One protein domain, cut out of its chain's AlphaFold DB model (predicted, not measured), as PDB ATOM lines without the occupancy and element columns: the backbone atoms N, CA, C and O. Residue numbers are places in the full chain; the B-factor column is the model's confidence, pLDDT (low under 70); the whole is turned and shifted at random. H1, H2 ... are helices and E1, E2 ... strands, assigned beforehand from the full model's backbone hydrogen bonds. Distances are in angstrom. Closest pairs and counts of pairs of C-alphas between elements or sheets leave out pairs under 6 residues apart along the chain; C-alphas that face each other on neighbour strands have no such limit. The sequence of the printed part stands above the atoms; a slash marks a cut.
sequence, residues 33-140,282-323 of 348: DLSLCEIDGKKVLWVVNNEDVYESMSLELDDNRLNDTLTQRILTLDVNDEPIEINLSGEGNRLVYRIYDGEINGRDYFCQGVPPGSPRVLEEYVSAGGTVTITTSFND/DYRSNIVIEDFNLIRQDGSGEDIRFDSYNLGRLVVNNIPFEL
ATOM      1  N   ASP A  33      -7.110  -8.649   9.721       96.94
ATOM      2  CA  ASP A  33      -6.316  -9.286  10.779       96.94
ATOM      3  C   ASP A  33      -6.222  -8.337  11.985       96.94
ATOM      4  O   ASP A  33      -5.605  -7.270  11.928       96.94
ATOM      5  N   LEU A  34      -6.874  -8.713  13.081       97.69
ATOM      6  CA  LEU A  34      -7.009  -7.896  14.279       97.69
ATOM      7  C   LEU A  34      -5.804  -8.047  15.199       97.69
ATOM      8  O   LEU A  34      -5.259  -9.131  15.392       97.69
ATOM      9  N   SER A  35      -5.438  -6.944  15.839       96.69
ATOM     10  CA  SER A  35      -4.490  -6.937  16.949       96.69
ATOM     11  C   SER A  35      -5.228  -6.840  18.278       96.69
ATOM     12  O   SER A  35      -6.234  -6.141  18.375       96.69
ATOM     13  N   LEU A  36      -4.715  -7.513  19.311       94.81
ATOM     14  CA  LEU A  36      -5.298  -7.523  20.652       94.81
ATOM     15  C   LEU A  36      -4.377  -6.846  21.665       94.81
ATOM     16  O   LEU A  36      -3.170  -7.089  21.688       94.81
ATOM     17  N   CYS A  37      -4.978  -6.060  22.553       91.69
ATOM     18  CA  CYS A  37      -4.369  -5.586  23.787       91.69
ATOM     19  C   CYS A  37      -5.339  -5.733  24.964       91.69
ATOM     20  O   CYS A  37      -6.549  -5.818  24.767       91.69
ATOM     21  N   GLU A  38      -4.811  -5.751  26.187       91.00
ATOM     22  CA  GLU A  38      -5.615  -5.728  27.410       91.00
ATOM     23  C   GLU A  38      -5.297  -4.472  28.222       91.00
ATOM     24  O   GLU A  38      -4.131  -4.174  28.494       91.00
ATOM     25  N   ILE A  39      -6.331  -3.711  28.583       88.62
ATOM     26  CA  ILE A  39      -6.207  -2.473  29.360       88.62
ATOM     27  C   ILE A  39      -7.253  -2.484  30.463       88.62
ATOM     28  O   ILE A  39      -8.444  -2.574  30.185       88.62
ATOM     29  N   ASP A  40      -6.808  -2.353  31.714       86.69
ATOM     30  CA  ASP A  40      -7.680  -2.297  32.893       86.69
ATOM     31  C   ASP A  40      -8.696  -3.462  32.959       86.69
ATOM     32  O   ASP A  40      -9.840  -3.272  33.369       86.69
ATOM     33  N   GLY A  41      -8.277  -4.665  32.543       85.81
ATOM     34  CA  GLY A  41      -9.113  -5.872  32.503       85.81
ATOM     35  C   GLY A  41     -10.052  -5.970  31.296       85.81
ATOM     36  O   GLY A  41     -10.898  -6.854  31.260       85.81
ATOM     37  N   LYS A  42      -9.924  -5.072  30.312       90.25
ATOM     38  CA  LYS A  42     -10.726  -5.073  29.083       90.25
ATOM     39  C   LYS A  42      -9.906  -5.521  27.893       90.25
ATOM     40  O   LYS A  42      -8.788  -5.038  27.704       90.25
ATOM     41  N   LYS A  43     -10.495  -6.352  27.036       93.81
ATOM     42  CA  LYS A  43      -9.922  -6.693  25.733       93.81
ATOM     43  C   LYS A  43     -10.191  -5.559  24.747       93.81
ATOM     44  O   LYS A  43     -11.313  -5.073  24.627       93.81
ATOM     45  N   VAL A  44      -9.150  -5.133  24.045       95.12
ATOM     46  CA  VAL A  44      -9.203  -4.103  23.007       95.12
ATOM     47  C   VAL A  44      -8.680  -4.715  21.719       95.12
ATOM     48  O   VAL A  44      -7.468  -4.867  21.549       95.12
ATOM     49  N   LEU A  45      -9.595  -5.080  20.823       97.31
ATOM     50  CA  LEU A  45      -9.251  -5.486  19.465       97.31
ATOM     51  C   LEU A  45      -9.193  -4.259  18.571       97.31
ATOM     52  O   LEU A  45     -10.023  -3.362  18.705       97.31
ATOM     53  N   TRP A  46      -8.236  -4.200  17.657       97.31
ATOM     54  CA  TRP A  46      -8.102  -3.049  16.776       97.31
ATOM     55  C   TRP A  46      -7.497  -3.400  15.423       97.31
ATOM     56  O   TRP A  46      -6.737  -4.358  15.277       97.31
ATOM     57  N   VAL A  47      -7.819  -2.554  14.450       97.50
ATOM     58  CA  VAL A  47      -7.221  -2.508  13.118       97.50
ATOM     59  C   VAL A  47      -7.062  -1.049  12.686       97.50
ATOM     60  O   VAL A  47      -7.847  -0.180  13.078       97.50
ATOM     61  N   VAL A  48      -6.016  -0.775  11.907       96.44
ATOM     62  CA  VAL A  48      -5.710   0.541  11.335       96.44
ATOM     63  C   VAL A  48      -5.524   0.424   9.826       96.44
ATOM     64  O   VAL A  48      -4.883  -0.515   9.362       96.44
ATOM     65  N   ASN A  49      -6.019   1.409   9.085       94.69
ATOM     66  CA  ASN A  49      -5.679   1.642   7.686       94.69
ATOM     67  C   ASN A  49      -4.888   2.956   7.612       94.69
ATOM     68  O   ASN A  49      -5.277   3.962   8.206       94.69
ATOM     69  N   ASN A  50      -3.739   2.924   6.935       94.44
ATOM     70  CA  ASN A  50      -2.858   4.079   6.750       94.44
ATOM     71  C   ASN A  50      -2.534   4.346   5.265       94.44
ATOM     72  O   ASN A  50      -1.624   5.128   4.981       94.44
ATOM     73  N   GLU A  51      -3.216   3.681   4.326       89.25
ATOM     74  CA  GLU A  51      -2.882   3.764   2.899       89.25
ATOM     75  C   GLU A  51      -3.529   4.975   2.215       89.25
ATOM     76  O   GLU A  51      -2.817   5.850   1.717       89.25
ATOM     77  N   ASP A  52      -4.862   5.050   2.235       84.94
ATOM     78  CA  ASP A  52      -5.629   6.111   1.566       84.94
ATOM     79  C   ASP A  52      -6.266   7.082   2.567       84.94
ATOM     80  O   ASP A  52      -6.142   8.305   2.445       84.94
ATOM     81  N   VAL A  53      -6.930   6.529   3.582       90.19
ATOM     82  CA  VAL A  53      -7.527   7.262   4.696       90.19
ATOM     83  C   VAL A  53      -6.872   6.759   5.972       90.19
ATOM     84  O   VAL A  53      -6.772   5.556   6.184       90.19
ATOM     85  N   TYR A  54      -6.427   7.680   6.827       94.69
ATOM     86  CA  TYR A  54      -5.980   7.324   8.169       94.69
ATOM     87  C   TYR A  54      -7.209   7.029   9.018       94.69
ATOM     88  O   TYR A  54      -7.836   7.950   9.547       94.69
ATOM     89  N   GLU A  55      -7.576   5.759   9.115       95.38
ATOM     90  CA  GLU A  55      -8.758   5.305   9.841       95.38
ATOM     91  C   GLU A  55      -8.460   4.094  10.722       95.38
ATOM     92  O   GLU A  55      -7.457   3.397  10.576       95.38
ATOM     93  N   SER A  56      -9.338   3.855  11.688       96.56
ATOM     94  CA  SER A  56      -9.244   2.696  12.567       96.56
ATOM     95  C   SER A  56     -10.610   2.226  13.012       96.56
ATOM     96  O   SER A  56     -11.497   3.051  13.249       96.56
ATOM     97  N   MET A  57     -10.702   0.935  13.300       96.44
ATOM     98  CA  MET A  57     -11.793   0.356  14.062       96.44
ATOM     99  C   MET A  57     -11.217  -0.297  15.315       96.44
ATOM    100  O   MET A  57     -10.271  -1.078  15.227       96.44
ATOM    101  N   SER A  58     -11.773   0.030  16.479       96.50
ATOM    102  CA  SER A  58     -11.415  -0.604  17.746       96.50
ATOM    103  C   SER A  58     -12.652  -1.105  18.471       96.50
ATOM    104  O   SER A  58     -13.638  -0.377  18.593       96.50
ATOM    105  N   LEU A  59     -12.579  -2.324  18.986       97.44
ATOM    106  CA  LEU A  59     -13.617  -2.977  19.756       97.44
ATOM    107  C   LEU A  59     -13.124  -3.178  21.192       97.44
ATOM    108  O   LEU A  59     -12.196  -3.944  21.437       97.44
ATOM    109  N   GLU A  60     -13.744  -2.464  22.126       95.94
ATOM    110  CA  GLU A  60     -13.471  -2.563  23.559       95.94
ATOM    111  C   GLU A  60     -14.524  -3.464  24.210       95.94
ATOM    112  O   GLU A  60     -15.723  -3.200  24.079       95.94
ATOM    113  N   LEU A  61     -14.077  -4.509  24.910       95.81
ATOM    114  CA  LEU A  61     -14.920  -5.518  25.550       95.81
ATOM    115  C   LEU A  61     -14.495  -5.729  27.005       95.81
ATOM    116  O   LEU A  61     -13.334  -5.998  27.306       95.81
ATOM    117  N   ASP A  62     -15.468  -5.614  27.895       93.75
ATOM    118  CA  ASP A  62     -15.391  -5.825  29.335       93.75
ATOM    119  C   ASP A  62     -16.317  -7.000  29.675       93.75
ATOM    120  O   ASP A  62     -17.482  -6.829  30.046       93.75
ATOM    121  N   ASP A  63     -15.825  -8.211  29.417       91.69
ATOM    122  CA  ASP A  63     -16.542  -9.459  29.664       91.69
ATOM    123  C   ASP A  63     -15.570 -10.489  30.239       91.69
ATOM    124  O   ASP A  63     -14.564 -10.826  29.619       91.69
ATOM    125  N   ASN A  64     -15.878 -10.999  31.430       88.75
ATOM    126  CA  ASN A  64     -15.004 -11.935  32.134       88.75
ATOM    127  C   ASN A  64     -14.838 -13.273  31.407       88.75
ATOM    128  O   ASN A  64     -13.865 -13.969  31.678       88.75
ATOM    129  N   ARG A  65     -15.752 -13.630  30.493       90.19
ATOM    130  CA  ARG A  65     -15.594 -14.811  29.630       90.19
ATOM    131  C   ARG A  65     -14.409 -14.670  28.678       90.19
ATOM    132  O   ARG A  65     -13.953 -15.667  28.145       90.19
ATOM    133  N   LEU A  66     -13.907 -13.445  28.477       89.75
ATOM    134  CA  LEU A  66     -12.745 -13.186  27.635       89.75
ATOM    135  C   LEU A  66     -11.400 -13.251  28.378       89.75
ATOM    136  O   LEU A  66     -10.348 -12.954  27.807       89.75
ATOM    137  N   ASN A  67     -11.418 -13.580  29.671       81.69
ATOM    138  CA  ASN A  67     -10.215 -13.646  30.490       81.69
ATOM    139  C   ASN A  67      -9.583 -15.035  30.386       81.69
ATOM    140  O   ASN A  67      -9.854 -15.910  31.201       81.69
ATOM    141  N   ASP A  68      -8.714 -15.211  29.393       76.31
ATOM    142  CA  ASP A  68      -7.852 -16.387  29.289       76.31
ATOM    143  C   ASP A  68      -6.838 -16.460  30.445       76.31
ATOM    144  O   ASP A  68      -6.147 -15.483  30.755       76.31
ATOM    145  N   THR A  69      -6.739 -17.640  31.056       75.62
ATOM    146  CA  THR A  69      -5.829 -17.947  32.166       75.62
ATOM    147  C   THR A  69      -4.463 -18.456  31.716       75.62
ATOM    148  O   THR A  69      -3.559 -18.498  32.550       75.62
ATOM    149  N   LEU A  70      -4.280 -18.807  30.437       76.94
ATOM    150  CA  LEU A  70      -3.011 -19.333  29.927       76.94
ATOM    151  C   LEU A  70      -2.011 -18.217  29.613       76.94
ATOM    152  O   LEU A  70      -0.931 -18.131  30.195       76.94
ATOM    153  N   THR A  71      -2.359 -17.335  28.678       77.12
ATOM    154  CA  THR A  71      -1.432 -16.348  28.102       77.12
ATOM    155  C   THR A  71      -1.965 -14.922  28.093       77.12
ATOM    156  O   THR A  71      -1.197 -13.996  27.829       77.12
ATOM    157  N   GLN A  72      -3.265 -14.733  28.343       78.88
ATOM    158  CA  GLN A  72      -4.009 -13.475  28.192       78.88
ATOM    159  C   GLN A  72      -4.044 -12.937  26.750       78.88
ATOM    160  O   GLN A  72      -4.521 -11.822  26.508       78.88
ATOM    161  N   ARG A  73      -3.543 -13.712  25.780       84.19
ATOM    162  CA  ARG A  73      -3.402 -13.306  24.373       84.19
ATOM    163  C   ARG A  73      -4.524 -13.818  23.481       84.19
ATOM    164  O   ARG A  73      -4.699 -13.261  22.404       84.19
ATOM    165  N   ILE A  74      -5.256 -14.841  23.907       87.00
ATOM    166  CA  ILE A  74      -6.448 -15.336  23.211       87.00
ATOM    167  C   ILE A  74      -7.708 -14.678  23.782       87.00
ATOM    168  O   ILE A  74      -7.667 -14.020  24.827       87.00
ATOM    169  N   LEU A  75      -8.829 -14.834  23.076       90.88
ATOM    170  CA  LEU A  75     -10.119 -14.339  23.550       90.88
ATOM    171  C   LEU A  75     -10.825 -15.335  24.460       90.88
ATOM    172  O   LEU A  75     -11.441 -14.900  25.411       90.88
ATOM    173  N   THR A  76     -10.768 -16.636  24.189       87.50
ATOM    174  CA  THR A  76     -11.385 -17.660  25.043       87.50
ATOM    175  C   THR A  76     -10.731 -19.017  24.791       87.50
ATOM    176  O   THR A  76     -10.182 -19.232  23.707       87.50
ATOM    177  N   LEU A  77     -10.807 -19.897  25.791       82.88
ATOM    178  CA  LEU A  77     -10.437 -21.312  25.717       82.88
ATOM    179  C   LEU A  77     -11.606 -22.207  25.287       82.88
ATOM    180  O   LEU A  77     -11.382 -23.368  24.964       82.88
ATOM    181  N   ASP A  78     -12.827 -21.670  25.249       83.56
ATOM    182  CA  ASP A  78     -14.023 -22.380  24.790       83.56
ATOM    183  C   ASP A  78     -13.977 -22.483  23.251       83.56
ATOM    184  O   ASP A  78     -14.476 -21.619  22.519       83.56
ATOM    185  N   VAL A  79     -13.268 -23.496  22.749       84.06
ATOM    186  CA  VAL A  79     -13.050 -23.741  21.317       84.06
ATOM    187  C   VAL A  79     -14.147 -24.643  20.759       84.06
ATOM    188  O   VAL A  79     -14.451 -25.677  21.339       84.06
ATOM    189  N   ASN A  80     -14.706 -24.288  19.593       73.56
ATOM    190  CA  ASN A  80     -15.790 -25.029  18.921       73.56
ATOM    191  C   ASN A  80     -17.088 -25.178  19.747       73.56
ATOM    192  O   ASN A  80     -17.990 -25.920  19.353       73.56
ATOM    193  N   ASP A  81     -17.196 -24.433  20.846       78.69
ATOM    194  CA  ASP A  81     -18.391 -24.292  21.669       78.69
ATOM    195  C   ASP A  81     -19.357 -23.232  21.110       78.69
ATOM    196  O   ASP A  81     -19.168 -22.651  20.034       78.69
ATOM    197  N   GLU A  82     -20.434 -22.978  21.856       88.94
ATOM    198  CA  GLU A  82     -21.376 -21.905  21.556       88.94
ATOM    199  C   GLU A  82     -20.661 -20.542  21.454       88.94
ATOM    200  O   GLU A  82     -19.882 -20.181  22.343       88.94
ATOM    201  N   PRO A  83     -20.942 -19.742  20.407       93.19
ATOM    202  CA  PRO A  83     -20.328 -18.433  20.244       93.19
ATOM    203  C   PRO A  83     -20.542 -17.517  21.453       93.19
ATOM    204  O   PRO A  83     -21.625 -17.448  22.044       93.19
ATOM    205  N   ILE A  84     -19.522 -16.722  21.780       94.25
ATOM    206  CA  ILE A  84     -19.642 -15.693  22.810       94.25
ATOM    207  C   ILE A  84     -20.343 -14.481  22.200       94.25
ATOM    208  O   ILE A  84     -19.767 -13.752  21.392       94.25
ATOM    209  N   GLU A  85     -21.578 -14.240  22.634       96.12
ATOM    210  CA  GLU A  85     -22.337 -13.037  22.287       96.12
ATOM    211  C   GLU A  85     -22.181 -11.943  23.355       96.12
ATOM    212  O   GLU A  85     -22.396 -12.179  24.553       96.12
ATOM    213  N   ILE A  86     -21.830 -10.727  22.929       96.81
ATOM    214  CA  ILE A  86     -21.644  -9.554  23.792       96.81
ATOM    215  C   ILE A  86     -22.416  -8.368  23.220       96.81
ATOM    216  O   ILE A  86     -22.176  -7.921  22.102       96.81
ATOM    217  N   ASN A  87     -23.321  -7.805  24.019       97.19
ATOM    218  CA  ASN A  87     -24.071  -6.616  23.624       97.19
ATOM    219  C   ASN A  87     -23.205  -5.354  23.730       97.19
ATOM    220  O   ASN A  87     -22.556  -5.114  24.755       97.19
ATOM    221  N   LEU A  88     -23.277  -4.513  22.704       96.69
ATOM    222  CA  LEU A  88     -22.725  -3.168  22.691       96.69
ATOM    223  C   LEU A  88     -23.724  -2.190  23.312       96.69
ATOM    224  O   LEU A  88     -24.922  -2.222  23.035       96.69
ATOM    225  N   SER A  89     -23.218  -1.287  24.141       86.88
ATOM    226  CA  SER A  89     -24.011  -0.258  24.832       86.88
ATOM    227  C   SER A  89     -23.475   1.155  24.595       86.88
ATOM    228  O   SER A  89     -24.121   2.126  24.984       86.88
ATOM    229  N   GLY A  90     -22.276   1.276  24.012       77.31
ATOM    230  CA  GLY A  90     -21.533   2.535  23.888       77.31
ATOM    231  C   GLY A  90     -20.766   2.935  25.154       77.31
ATOM    232  O   GLY A  90     -19.866   3.772  25.087       77.31
ATOM    233  N   GLU A  91     -21.055   2.293  26.293       80.62
ATOM    234  CA  GLU A  91     -20.371   2.467  27.578       80.62
ATOM    235  C   GLU A  91     -19.907   1.104  28.114       80.62
ATOM    236  O   GLU A  91     -20.718   0.223  28.386       80.62
ATOM    237  N   GLY A  92     -18.598   0.919  28.299       86.06
ATOM    238  CA  GLY A  92     -18.037  -0.394  28.640       86.06
ATOM    239  C   GLY A  92     -17.727  -1.185  27.375       86.06
ATOM    240  O   GLY A  92     -16.600  -1.087  26.899       86.06
ATOM    241  N   ASN A  93     -18.733  -1.879  26.828       96.06
ATOM    242  CA  ASN A  93     -18.640  -2.610  25.562       96.06
ATOM    243  C   ASN A  93     -19.008  -1.695  24.397       96.06
ATOM    244  O   ASN A  93     -20.151  -1.223  24.297       96.06
ATOM    245  N   ARG A  94     -18.045  -1.419  23.519       96.38
ATOM    246  CA  ARG A  94     -18.253  -0.480  22.413       96.38
ATOM    247  C   ARG A  94     -17.347  -0.754  21.224       96.38
ATOM    248  O   ARG A  94     -16.165  -1.047  21.379       96.38
ATOM    249  N   LEU A  95     -17.907  -0.543  20.042       97.06
ATOM    250  CA  LEU A  95     -17.166  -0.373  18.803       97.06
ATOM    251  C   LEU A  95     -16.924   1.121  18.582       97.06
ATOM    252  O   LEU A  95     -17.840   1.935  18.736       97.06
ATOM    253  N   VAL A  96     -15.700   1.480  18.218       95.69
ATOM    254  CA  VAL A  96     -15.300   2.855  17.934       95.69
ATOM    255  C   VAL A  96     -14.620   2.898  16.576       95.69
ATOM    256  O   VAL A  96     -13.611   2.231  16.359       95.69
ATOM    257  N   TYR A  97     -15.161   3.716  15.681       95.19
ATOM    258  CA  TYR A  97     -14.564   4.033  14.391       95.19
ATOM    259  C   TYR A  97     -14.032   5.467  14.416       95.19
ATOM    260  O   TYR A  97     -14.694   6.373  14.937       95.19
ATOM    261  N   ARG A  98     -12.829   5.685  13.881       94.81
ATOM    262  CA  ARG A  98     -12.178   7.001  13.875       94.81
ATOM    263  C   ARG A  98     -11.456   7.275  12.569       94.81
ATOM    264  O   ARG A  98     -10.841   6.372  12.013       94.81
ATOM    265  N   ILE A  99     -11.451   8.550  12.181       94.06
ATOM    266  CA  ILE A  99     -10.618   9.116  11.111       94.06
ATOM    267  C   ILE A  99      -9.628  10.103  11.734       94.06
ATOM    268  O   ILE A  99      -9.984  10.839  12.660       94.06
ATOM    269  N   TYR A 100      -8.400  10.148  11.224       95.62
ATOM    270  CA  TYR A 100      -7.284  10.902  11.796       95.62
ATOM    271  C   TYR A 100      -6.623  11.852  10.789       95.62
ATOM    272  O   TYR A 100      -6.773  11.720   9.577       95.62
ATOM    273  N   ASP A 101      -5.853  12.818  11.298       95.94
ATOM    274  CA  ASP A 101      -5.075  13.766  10.484       95.94
ATOM    275  C   ASP A 101      -3.683  13.261  10.064       95.94
ATOM    276  O   ASP A 101      -2.919  14.000   9.434       95.94
ATOM    277  N   GLY A 102      -3.343  12.016  10.404       96.19
ATOM    278  CA  GLY A 102      -2.044  11.419  10.131       96.19
ATOM    279  C   GLY A 102      -1.982   9.936  10.484       96.19
ATOM    280  O   GLY A 102      -2.919   9.380  11.051       96.19
ATOM    281  N   GLU A 103      -0.839   9.330  10.167       96.81
ATOM    282  CA  GLU A 103      -0.561   7.905  10.358       96.81
ATOM    283  C   GLU A 103      -0.717   7.454  11.818       96.81
ATOM    284  O   GLU A 103      -0.271   8.124  12.757       96.81
ATOM    285  N   ILE A 104      -1.315   6.277  11.990       96.00
ATOM    286  CA  ILE A 104      -1.619   5.674  13.283       96.00
ATOM    287  C   ILE A 104      -0.637   4.531  13.537       96.00
ATOM    288  O   ILE A 104      -0.623   3.533  12.814       96.00
ATOM    289  N   ASN A 105       0.141   4.626  14.616       95.69
ATOM    290  CA  ASN A 105       0.789   3.449  15.184       95.69
ATOM    291  C   ASN A 105      -0.217   2.752  16.108       95.69
ATOM    292  O   ASN A 105      -0.463   3.222  17.217       95.69
ATOM    293  N   GLY A 106      -0.829   1.663  15.638       93.06
ATOM    294  CA  GLY A 106      -1.927   1.015  16.355       93.06
ATOM    295  C   GLY A 106      -1.547   0.546  17.763       93.06
ATOM    296  O   GLY A 106      -2.265   0.835  18.716       93.06
ATOM    297  N   ARG A 107      -0.368  -0.067  17.939       94.12
ATOM    298  CA  ARG A 107       0.090  -0.510  19.265       94.12
ATOM    299  C   ARG A 107       0.246   0.662  20.231       94.12
ATOM    300  O   ARG A 107      -0.256   0.601  21.349       94.12
ATOM    301  N   ASP A 108       0.909   1.731  19.806       93.44
ATOM    302  CA  ASP A 108       1.084   2.913  20.648       93.44
ATOM    303  C   ASP A 108      -0.254   3.608  20.919       93.44
ATOM    304  O   ASP A 108      -0.422   4.217  21.968       93.44
ATOM    305  N   TYR A 109      -1.224   3.539  20.009       94.38
ATOM    306  CA  TYR A 109      -2.505   4.220  20.177       94.38
ATOM    307  C   TYR A 109      -3.487   3.446  21.069       94.38
ATOM    308  O   TYR A 109      -4.096   4.036  21.962       94.38
ATOM    309  N   PHE A 110      -3.624   2.136  20.847       94.94
ATOM    310  CA  PHE A 110      -4.674   1.302  21.444       94.94
ATOM    311  C   PHE A 110      -4.226   0.484  22.651       94.94
ATOM    312  O   PHE A 110      -5.082  -0.057  23.340       94.94
ATOM    313  N   CYS A 111      -2.922   0.385  22.928       93.38
ATOM    314  CA  CYS A 111      -2.384  -0.490  23.977       93.38
ATOM    315  C   CYS A 111      -1.819   0.282  25.178       93.38
ATOM    316  O   CYS A 111      -0.897  -0.179  25.853       93.38
ATOM    317  N   GLN A 112      -2.361   1.473  25.446       90.12
ATOM    318  CA  GLN A 112      -2.063   2.264  26.638       90.12
ATOM    319  C   GLN A 112      -3.325   2.940  27.180       90.12
ATOM    320  O   GLN A 112      -4.203   3.332  26.419       90.12
ATOM    321  N   GLY A 113      -3.394   3.141  28.500       86.00
ATOM    322  CA  GLY A 113      -4.580   3.721  29.147       86.00
ATOM    323  C   GLY A 113      -4.905   5.165  28.735       86.00
ATOM    324  O   GLY A 113      -6.013   5.637  28.969       86.00
ATOM    325  N   VAL A 114      -3.958   5.885  28.120       88.38
ATOM    326  CA  VAL A 114      -4.184   7.221  27.552       88.38
ATOM    327  C   VAL A 114      -3.552   7.281  26.158       88.38
ATOM    328  O   VAL A 114      -2.323   7.296  26.079       88.38
ATOM    329  N   PRO A 115      -4.351   7.349  25.075       89.94
ATOM    330  CA  PRO A 115      -3.832   7.464  23.715       89.94
ATOM    331  C   PRO A 115      -2.958   8.715  23.514       89.94
ATOM    332  O   PRO A 115      -3.145   9.731  24.202       89.94
ATOM    333  N   PRO A 116      -2.011   8.694  22.561       92.56
ATOM    334  CA  PRO A 116      -1.163   9.840  22.280       92.56
ATOM    335  C   PRO A 116      -1.991  10.996  21.699       92.56
ATOM    336  O   PRO A 116      -2.990  10.800  21.018       92.56
ATOM    337  N   GLY A 117      -1.546  12.239  21.912       91.75
ATOM    338  CA  GLY A 117      -2.215  13.423  21.347       91.75
ATOM    339  C   GLY A 117      -2.017  13.620  19.834       91.75
ATOM    340  O   GLY A 117      -2.474  14.628  19.294       91.75
ATOM    341  N   SER A 118      -1.283  12.717  19.180       92.00
ATOM    342  CA  SER A 118      -1.020  12.682  17.739       92.00
ATOM    343  C   SER A 118      -0.995  11.217  17.275       92.00
ATOM    344  O   SER A 118      -0.350  10.420  17.961       92.00
ATOM    345  N   PRO A 119      -1.604  10.873  16.124       95.81
ATOM    346  CA  PRO A 119      -2.381  11.766  15.256       95.81
ATOM    347  C   PRO A 119      -3.676  12.248  15.933       95.81
ATOM    348  O   PRO A 119      -4.124  11.680  16.930       95.81
ATOM    349  N   ARG A 120      -4.244  13.357  15.455       95.44
ATOM    350  CA  ARG A 120      -5.484  13.916  16.006       95.44
ATOM    351  C   ARG A 120      -6.684  13.248  15.357       95.44
ATOM    352  O   ARG A 120      -6.748  13.139  14.139       95.44
ATOM    353  N   VAL A 121      -7.670  12.909  16.180       96.25
ATOM    354  CA  VAL A 121      -8.975  12.433  15.718       96.25
ATOM    355  C   VAL A 121      -9.723  13.585  15.037       96.25
ATOM    356  O   VAL A 121      -9.926  14.644  15.639       96.25
ATOM    357  N   LEU A 122     -10.092  13.380  13.775       93.75
ATOM    358  CA  LEU A 122     -10.925  14.277  12.976       93.75
ATOM    359  C   LEU A 122     -12.400  13.920  13.121       93.75
ATOM    360  O   LEU A 122     -13.227  14.809  13.319       93.75
ATOM    361  N   GLU A 123     -12.707  12.625  13.070       92.94
ATOM    362  CA  GLU A 123     -14.059  12.099  13.225       92.94
ATOM    363  C   GLU A 123     -14.052  10.904  14.167       92.94
ATOM    364  O   GLU A 123     -13.120  10.102  14.162       92.94
ATOM    365  N   GLU A 124     -15.096  10.798  14.984       94.62
ATOM    366  CA  GLU A 124     -15.286   9.696  15.918       94.62
ATOM    367  C   GLU A 124     -16.742   9.259  15.898       94.62
ATOM    368  O   GLU A 124     -17.662  10.071  16.056       94.62
ATOM    369  N   TYR A 125     -16.916   7.955  15.747       94.19
ATOM    370  CA  TYR A 125     -18.190   7.280  15.789       94.19
ATOM    371  C   TYR A 125     -18.138   6.180  16.841       94.19
ATOM    372  O   TYR A 125     -17.174   5.420  16.901       94.19
ATOM    373  N   VAL A 126     -19.180   6.085  17.663       96.06
ATOM    374  CA  VAL A 126     -19.277   5.082  18.733       96.06
ATOM    375  C   VAL A 126     -20.574   4.305  18.575       96.06
ATOM    376  O   VAL A 126     -21.617   4.892  18.273       96.06
ATOM    377  N   SER A 127     -20.515   2.990  18.780       96.19
ATOM    378  CA  SER A 127     -21.694   2.127  18.755       96.19
ATOM    379  C   SER A 127     -22.698   2.533  19.831       96.19
ATOM    380  O   SER A 127     -22.308   2.681  20.987       96.19
ATOM    381  N   ALA A 128     -23.982   2.628  19.494       92.75
ATOM    382  CA  ALA A 128     -25.054   2.832  20.478       92.75
ATOM    383  C   ALA A 128     -25.875   1.564  20.771       92.75
ATOM    384  O   ALA A 128     -26.815   1.600  21.565       92.75
ATOM    385  N   GLY A 129     -25.527   0.460  20.116       93.56
ATOM    386  CA  GLY A 129     -26.189  -0.833  20.194       93.56
ATOM    387  C   GLY A 129     -25.514  -1.831  19.256       93.56
ATOM    388  O   GLY A 129     -24.568  -1.466  18.554       93.56
ATOM    389  N   GLY A 130     -26.018  -3.062  19.244       96.12
ATOM    390  CA  GLY A 130     -25.531  -4.166  18.419       96.12
ATOM    391  C   GLY A 130     -24.985  -5.322  19.246       96.12
ATOM    392  O   GLY A 130     -24.818  -5.200  20.463       96.12
ATOM    393  N   THR A 131     -24.693  -6.427  18.576       97.81
ATOM    394  CA  THR A 131     -24.181  -7.649  19.201       97.81
ATOM    395  C   THR A 131     -22.881  -8.048  18.534       97.81
ATOM    396  O   THR A 131     -22.810  -8.141  17.315       97.81
ATOM    397  N   VAL A 132     -21.846  -8.269  19.335       98.19
ATOM    398  CA  VAL A 132     -20.596  -8.887  18.903       98.19
ATOM    399  C   VAL A 132     -20.721 -10.382  19.119       98.19
ATOM    400  O   VAL A 132     -21.010 -10.807  20.235       98.19
ATOM    401  N   THR A 133     -20.435 -11.153  18.084       97.38
ATOM    402  CA  THR A 133     -20.329 -12.606  18.133       97.38
ATOM    403  C   THR A 133     -18.874 -12.989  17.916       97.38
ATOM    404  O   THR A 133     -18.270 -12.621  16.905       97.38
ATOM    405  N   ILE A 134     -18.308 -13.712  18.881       97.00
ATOM    406  CA  ILE A 134     -16.945 -14.237  18.833       97.00
ATOM    407  C   ILE A 134     -17.031 -15.755  18.732       97.00
ATOM    408  O   ILE A 134     -17.580 -16.410  19.618       97.00
ATOM    409  N   THR A 135     -16.462 -16.308  17.666       95.38
ATOM    410  CA  THR A 135     -16.323 -17.758  17.486       95.38
ATOM    411  C   THR A 135     -14.848 -18.105  17.446       95.38
ATOM    412  O   THR A 135     -14.136 -17.612  16.568       95.38
ATOM    413  N   THR A 136     -14.399 -18.946  18.375       93.88
ATOM    414  CA  THR A 136     -13.012 -19.412  18.449       93.88
ATOM    415  C   THR A 136     -12.920 -20.860  17.991       93.88
ATOM    416  O   THR A 136     -13.694 -21.709  18.428       93.88
ATOM    417  N   SER A 137     -11.969 -21.130  17.107       93.19
ATOM    418  CA  SER A 137     -11.588 -22.467  16.668       93.19
ATOM    419  C   SER A 137     -10.079 -22.636  16.831       93.19
ATOM    420  O   SER A 137      -9.329 -21.653  16.818       93.19
ATOM    421  N   PHE A 138      -9.626 -23.880  16.914       93.56
ATOM    422  CA  PHE A 138      -8.238 -24.193  16.617       93.56
ATOM    423  C   PHE A 138      -7.951 -23.868  15.143       93.56
ATOM    424  O   PHE A 138      -8.835 -23.960  14.282       93.56
ATOM    425  N   ASN A 139      -6.743 -23.402  14.863       93.25
ATOM    426  CA  ASN A 139      -6.281 -22.979  13.544       93.25
ATOM    427  C   ASN A 139      -5.257 -23.961  12.947       93.25
ATOM    428  O   ASN A 139      -4.775 -23.731  11.842       93.25
ATOM    429  N   ASP A 140      -4.974 -25.045  13.670       94.12
ATOM    430  CA  ASP A 140      -4.046 -26.132  13.347       94.12
ATOM    431  C   ASP A 140      -4.766 -27.457  13.013       94.12
ATOM    432  O   ASP A 140      -4.122 -28.463  12.779       94.12
ATOM    433  N   ASP A 282      -2.553 -23.405  17.964       94.12
ATOM    434  CA  ASP A 282      -2.864 -22.162  17.274       94.12
ATOM    435  C   ASP A 282      -4.364 -21.869  17.368       94.12
ATOM    436  O   ASP A 282      -5.213 -22.684  17.015       94.12
ATOM    437  N   TYR A 283      -4.718 -20.666  17.817       94.31
ATOM    438  CA  TYR A 283      -6.103 -20.240  18.010       94.31
ATOM    439  C   TYR A 283      -6.499 -19.199  16.973       94.31
ATOM    440  O   TYR A 283      -5.758 -18.251  16.688       94.31
ATOM    441  N   ARG A 284      -7.729 -19.312  16.473       95.19
ATOM    442  CA  ARG A 284      -8.361 -18.305  15.627       95.19
ATOM    443  C   ARG A 284      -9.721 -17.924  16.182       95.19
ATOM    444  O   ARG A 284     -10.637 -18.736  16.211       95.19
ATOM    445  N   SER A 285      -9.889 -16.649  16.508       95.88
ATOM    446  CA  SER A 285     -11.193 -16.071  16.827       95.88
ATOM    447  C   SER A 285     -11.689 -15.232  15.656       95.88
ATOM    448  O   SER A 285     -10.978 -14.341  15.197       95.88
ATOM    449  N   ASN A 286     -12.906 -15.480  15.178       96.81
ATOM    450  CA  ASN A 286     -13.587 -14.633  14.197       96.81
ATOM    451  C   ASN A 286     -14.591 -13.727  14.921       96.81
ATOM    452  O   ASN A 286     -15.299 -14.188  15.817       96.81
ATOM    453  N   ILE A 287     -14.624 -12.446  14.548       97.94
ATOM    454  CA  ILE A 287     -15.421 -11.412  15.207       97.94
ATOM    455  C   ILE A 287     -16.406 -10.826  14.195       97.94
ATOM    456  O   ILE A 287     -16.016 -10.119  13.264       97.94
ATOM    457  N   VAL A 288     -17.693 -11.070  14.423       97.56
ATOM    458  CA  VAL A 288     -18.792 -10.511  13.624       97.56
ATOM    459  C   VAL A 288     -19.623  -9.590  14.500       97.56
ATOM    460  O   VAL A 288     -19.842  -9.875  15.675       97.56
ATOM    461  N   ILE A 289     -20.075  -8.468  13.947       97.25
ATOM    462  CA  ILE A 289     -20.911  -7.500  14.656       97.25
ATOM    463  C   ILE A 289     -22.229  -7.349  13.907       97.25
ATOM    464  O   ILE A 289     -22.239  -7.016  12.723       97.25
ATOM    465  N   GLU A 290     -23.339  -7.573  14.596       97.19
ATOM    466  CA  GLU A 290     -24.686  -7.565  14.030       97.19
ATOM    467  C   GLU A 290     -25.542  -6.435  14.608       97.19
ATOM    468  O   GLU A 290     -25.366  -6.012  15.756       97.19
ATOM    469  N   ASP A 291     -26.478  -5.946  13.793       95.62
ATOM    470  CA  ASP A 291     -27.530  -4.993  14.164       95.62
ATOM    471  C   ASP A 291     -27.037  -3.747  14.930       95.62
ATOM    472  O   ASP A 291     -27.695  -3.249  15.851       95.62
ATOM    473  N   PHE A 292     -25.877  -3.206  14.549       93.94
ATOM    474  CA  PHE A 292     -25.263  -2.072  15.240       93.94
ATOM    475  C   PHE A 292     -25.458  -0.743  14.507       93.94
ATOM    476  O   PHE A 292     -25.670  -0.661  13.292       93.94
ATOM    477  N   ASN A 293     -25.362   0.339  15.276       92.44
ATOM    478  CA  ASN A 293     -25.369   1.697  14.759       92.44
ATOM    479  C   ASN A 293     -24.249   2.537  15.371       92.44
ATOM    480  O   ASN A 293     -24.042   2.529  16.581       92.44
ATOM    481  N   LEU A 294     -23.568   3.295  14.524       93.31
ATOM    482  CA  LEU A 294     -22.457   4.173  14.845       93.31
ATOM    483  C   LEU A 294     -22.934   5.628  14.868       93.31
ATOM    484  O   LEU A 294     -23.391   6.151  13.853       93.31
ATOM    485  N   ILE A 295     -22.815   6.279  16.027       93.12
ATOM    486  CA  ILE A 295     -23.246   7.666  16.249       93.12
ATOM    487  C   ILE A 295     -22.029   8.590  16.239       93.12
ATOM    488  O   ILE A 295     -21.083   8.375  17.006       93.12
ATOM    489  N   ARG A 296     -22.074   9.657  15.432       92.94
ATOM    490  CA  ARG A 296     -21.010  10.671  15.382       92.94
ATOM    491  C   ARG A 296     -20.978  11.504  16.665       92.94
ATOM    492  O   ARG A 296     -21.975  12.122  17.044       92.94
ATOM    493  N   GLN A 297     -19.820  11.582  17.314       92.94
ATOM    494  CA  GLN A 297     -19.707  12.161  18.660       92.94
ATOM    495  C   GLN A 297     -19.766  13.698  18.708       92.94
ATOM    496  O   GLN A 297     -20.111  14.273  19.740       92.94
ATOM    497  N   ASP A 298     -19.487  14.389  17.599       89.50
ATOM    498  CA  ASP A 298     -19.621  15.851  17.502       89.50
ATOM    499  C   ASP A 298     -21.053  16.320  17.148       89.50
ATOM    500  O   ASP A 298     -21.324  17.525  17.122       89.50
ATOM    501  N   GLY A 299     -21.970  15.379  16.882       83.69
ATOM    502  CA  GLY A 299     -23.366  15.631  16.521       83.69
ATOM    503  C   GLY A 299     -23.588  16.261  15.140       83.69
ATOM    504  O   GLY A 299     -24.699  16.713  14.859       83.69
ATOM    505  N   SER A 300     -22.558  16.341  14.293       80.94
ATOM    506  CA  SER A 300     -22.608  17.023  12.992       80.94
ATOM    507  C   SER A 300     -22.898  16.108  11.793       80.94
ATOM    508  O   SER A 300     -23.060  16.605  10.681       80.94
ATOM    509  N   GLY A 301     -22.993  14.794  12.011       73.31
ATOM    510  CA  GLY A 301     -23.163  13.772  10.974       73.31
ATOM    511  C   GLY A 301     -24.356  12.858  11.230       73.31
ATOM    512  O   GLY A 301     -25.003  12.939  12.273       73.31
ATOM    513  N   GLU A 302     -24.651  12.007  10.250       82.25
ATOM    514  CA  GLU A 302     -25.716  11.009  10.347       82.25
ATOM    515  C   GLU A 302     -25.242   9.763  11.106       82.25
ATOM    516  O   GLU A 302     -24.061   9.407  11.073       82.25
ATOM    517  N   ASP A 303     -26.186   9.101  11.771       85.44
ATOM    518  CA  ASP A 303     -25.957   7.782  12.349       85.44
ATOM    519  C   ASP A 303     -25.822   6.758  11.216       85.44
ATOM    520  O   ASP A 303     -26.656   6.708  10.308       85.44
ATOM    521  N   ILE A 304     -24.801   5.911  11.292       88.81
ATOM    522  CA  ILE A 304     -24.558   4.856  10.304       88.81
ATOM    523  C   ILE A 304     -25.071   3.541  10.880       88.81
ATOM    524  O   ILE A 304     -24.778   3.224  12.030       88.81
ATOM    525  N   ARG A 305     -25.846   2.773  10.114       90.56
ATOM    526  CA  ARG A 305     -26.428   1.502  10.564       90.56
ATOM    527  C   ARG A 305     -25.945   0.345   9.702       90.56
ATOM    528  O   ARG A 305     -25.952   0.459   8.479       90.56
ATOM    529  N   PHE A 306     -25.639  -0.768  10.357       90.88
ATOM    530  CA  PHE A 306     -25.230  -2.021   9.740       90.88
ATOM    531  C   PHE A 306     -26.124  -3.150  10.233       90.88
ATOM    532  O   PHE A 306     -26.463  -3.210  11.415       90.88
ATOM    533  N   ASP A 307     -26.496  -4.041   9.318       92.69
ATOM    534  CA  ASP A 307     -27.182  -5.282   9.682       92.69
ATOM    535  C   ASP A 307     -26.155  -6.330  10.142       92.69
ATOM    536  O   ASP A 307     -26.370  -7.022  11.130       92.69
ATOM    537  N   SER A 308     -25.010  -6.413   9.462       94.44
ATOM    538  CA  SER A 308     -23.887  -7.280   9.820       94.44
ATOM    539  C   SER A 308     -22.584  -6.697   9.275       94.44
ATOM    540  O   SER A 308     -22.585  -6.072   8.211       94.44
ATOM    541  N   TYR A 309     -21.492  -6.882  10.010       94.56
ATOM    542  CA  TYR A 309     -20.145  -6.466   9.640       94.56
ATOM    543  C   TYR A 309     -19.139  -7.493  10.155       94.56
ATOM    544  O   TYR A 309     -19.067  -7.745  11.363       94.56
ATOM    545  N   ASN A 310     -18.355  -8.083   9.255       96.25
ATOM    546  CA  ASN A 310     -17.251  -8.946   9.655       96.25
ATOM    547  C   ASN A 310     -16.041  -8.074   9.988       96.25
ATOM    548  O   ASN A 310     -15.364  -7.576   9.089       96.25
ATOM    549  N   LEU A 311     -15.778  -7.881  11.282       96.69
ATOM    550  CA  LEU A 311     -14.626  -7.097  11.719       96.69
ATOM    551  C   LEU A 311     -13.313  -7.808  11.369       96.69
ATOM    552  O   LEU A 311     -12.308  -7.151  11.115       96.69
ATOM    553  N   GLY A 312     -13.338  -9.140  11.324       97.19
ATOM    554  CA  GLY A 312     -12.213  -9.955  10.905       97.19
ATOM    555  C   GLY A 312     -11.842 -11.010  11.934       97.19
ATOM    556  O   GLY A 312     -12.707 -11.577  12.606       97.19
ATOM    557  N   ARG A 313     -10.549 -11.312  12.039       97.25
ATOM    558  CA  ARG A 313     -10.043 -12.414  12.864       97.25
ATOM    559  C   ARG A 313      -8.858 -12.009  13.728       97.25
ATOM    560  O   ARG A 313      -8.011 -11.236  13.300       97.25
ATOM    561  N   LEU A 314      -8.767 -12.595  14.913       96.88
ATOM    562  CA  LEU A 314      -7.558 -12.625  15.726       96.88
ATOM    563  C   LEU A 314      -6.945 -14.021  15.600       96.88
ATOM    564  O   LEU A 314      -7.629 -15.007  15.860       96.88
ATOM    565  N   VAL A 315      -5.672 -14.093  15.217       95.81
ATOM    566  CA  VAL A 315      -4.903 -15.342  15.165       95.81
ATOM    567  C   VAL A 315      -3.784 -15.261  16.195       95.81
ATOM    568  O   VAL A 315      -3.052 -14.267  16.248       95.81
ATOM    569  N   VAL A 316      -3.676 -16.282  17.038       94.69
ATOM    570  CA  VAL A 316      -2.684 -16.351  18.108       94.69
ATOM    571  C   VAL A 316      -2.055 -17.727  18.092       94.69
ATOM    572  O   VAL A 316      -2.724 -18.717  18.360       94.69
ATOM    573  N   ASN A 317      -0.760 -17.752  17.811       93.94
ATOM    574  CA  ASN A 317      -0.036 -18.997  17.627       93.94
ATOM    575  C   ASN A 317       0.805 -19.352  18.847       93.94
ATOM    576  O   ASN A 317       1.194 -18.459  19.626       93.94
ATOM    577  N   ASN A 318       1.164 -20.631  18.913       92.25
ATOM    578  CA  ASN A 318       2.095 -21.199  19.874       92.25
ATOM    579  C   ASN A 318       1.646 -20.964  21.327       92.25
ATOM    580  O   ASN A 318       2.359 -20.333  22.126       92.25
ATOM    581  N   ILE A 319       0.412 -21.372  21.625       92.62
ATOM    582  CA  ILE A 319      -0.178 -21.328  22.961       92.62
ATOM    583  C   ILE A 319       0.024 -22.694  23.622       92.62
ATOM    584  O   ILE A 319      -0.489 -23.669  23.084       92.62
ATOM    585  N   PRO A 320       0.732 -22.774  24.766       91.75
ATOM    586  CA  PRO A 320       0.912 -24.036  25.474       91.75
ATOM    587  C   PRO A 320      -0.434 -24.674  25.805       91.75
ATOM    588  O   PRO A 320      -1.328 -23.987  26.309       91.75
ATOM    589  N   PHE A 321      -0.558 -25.963  25.522       89.94
ATOM    590  CA  PHE A 321      -1.766 -26.741  25.734       89.94
ATOM    591  C   PHE A 321      -1.376 -28.086  26.337       89.94
ATOM    592  O   PHE A 321      -0.659 -28.866  25.721       89.94
ATOM    593  N   GLU A 322      -1.813 -28.313  27.570       90.25
ATOM    594  CA  GLU A 322      -1.528 -29.539  28.305       90.25
ATOM    595  C   GLU A 322      -2.483 -30.637  27.836       90.25
ATOM    596  O   GLU A 322      -3.706 -30.454  27.849       90.25
ATOM    597  N   LEU A 323      -1.911 -31.759  27.410       93.50
ATOM    598  CA  LEU A 323      -2.622 -32.992  27.112       93.50
ATOM    599  C   LEU A 323      -2.143 -34.050  28.091       93.50
ATOM    600  O   LEU A 323      -0.946 -34.209  28.317       93.50
TER     601      LEU A 323
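AT A GLANCE: This is residues 33 to 140 and 282 to 323 of the 348 residues of an uncharacterized protein of Salegentibacter salarius (UniProt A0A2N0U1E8). One twisted antiparallel sheet folds over into two wings with crossed strands: E1, E2, E3, E5 and E6 in one, E4, E7, E8 and E9 in the other. The wings join where E6 pairs with the far part of E8, and edge strands E1 and E9 come near each other again, leaving a ring that is only nearly closed; the small helix H1 packs on E2. The printed part has 150 residues, with nine named strands and one named helix in the order E1 E2 E3 E4 E5 H1 E6 E7 E8 E9, and is mostly strand. The whole is compact, radius of gyration of the C-alphas 15.6 A, but elongated in outline, spanning 55 by 30 by 28 A.

HOW THE PARTS SIT: E1, residues 35 to 39, E2, residues 42 to 49, and E3, residues 55 to 61, form a meander, each strand the antiparallel neighbour of the one before. N 37 and O 44 are 2.9 A apart in the hairpin E1 and E2, and N 45 and O 59 2.9 A in the hairpin E2 and E3. On the other side of E3 from E2 is E5, residues 94 to 100, with N 58 and O 96 at 2.9 A. E6, residues 121 to 127, is antiparallel to E5, with N 97 and O 125 at 2.9 A. H1, residues 106 to 110, is on the sheet at a height of 7.4 A and only just over E2, with 3 of its 5 C-alphas falling on it; the closest C-alphas are those of Val 48 and Gly 106, 6.3 A. Its O i to N i+4 pair is within hydrogen-bond range. E8, residues 282 to 296, has staggered pairing: with E7, residues 131 to 138, over 283 to 290, with E9, residues 304 to 321, over 283 to 294, and with E6 over 294 to 296. N 133 and O 288 are 2.8 A apart, N 285 and O 314 2.9 A, and N 295 and O 126 2.9 A. E4, residues 84 to 87, is an edge strand antiparallel to E7, with N 86 and O 132 at 2.8 A. The closest C-alphas of E1 and E9 are those of Ser 35 and Leu 314, 6.6 A.

IN THESE COORDINATES: E1 begins at C-alpha 35, (-4.490, -6.937, 16.949). E2 is 23.0 A long, E3 20.0 A, E5 19.0 A, E6 16.6 A and E7 23.1 A. E8 is 37.6 A long and bends by 76 degrees at residue 291; E9 is 41.9 A long, bends by 75 degrees at residue 318 and ends at C-alpha 321, (-1.766, -26.741, 25.734).

THE WHOLE: The C-alphas of Ser 300 and Leu 323, the two farthest apart, are 55.7 A apart. Residues 141 to 281 are not printed, and C-alphas 140 and 282 are 5.7 A apart across the cut. The link E3 to E4, residues 62 to 83, is long. No printed residue is under 70 in pLDDT.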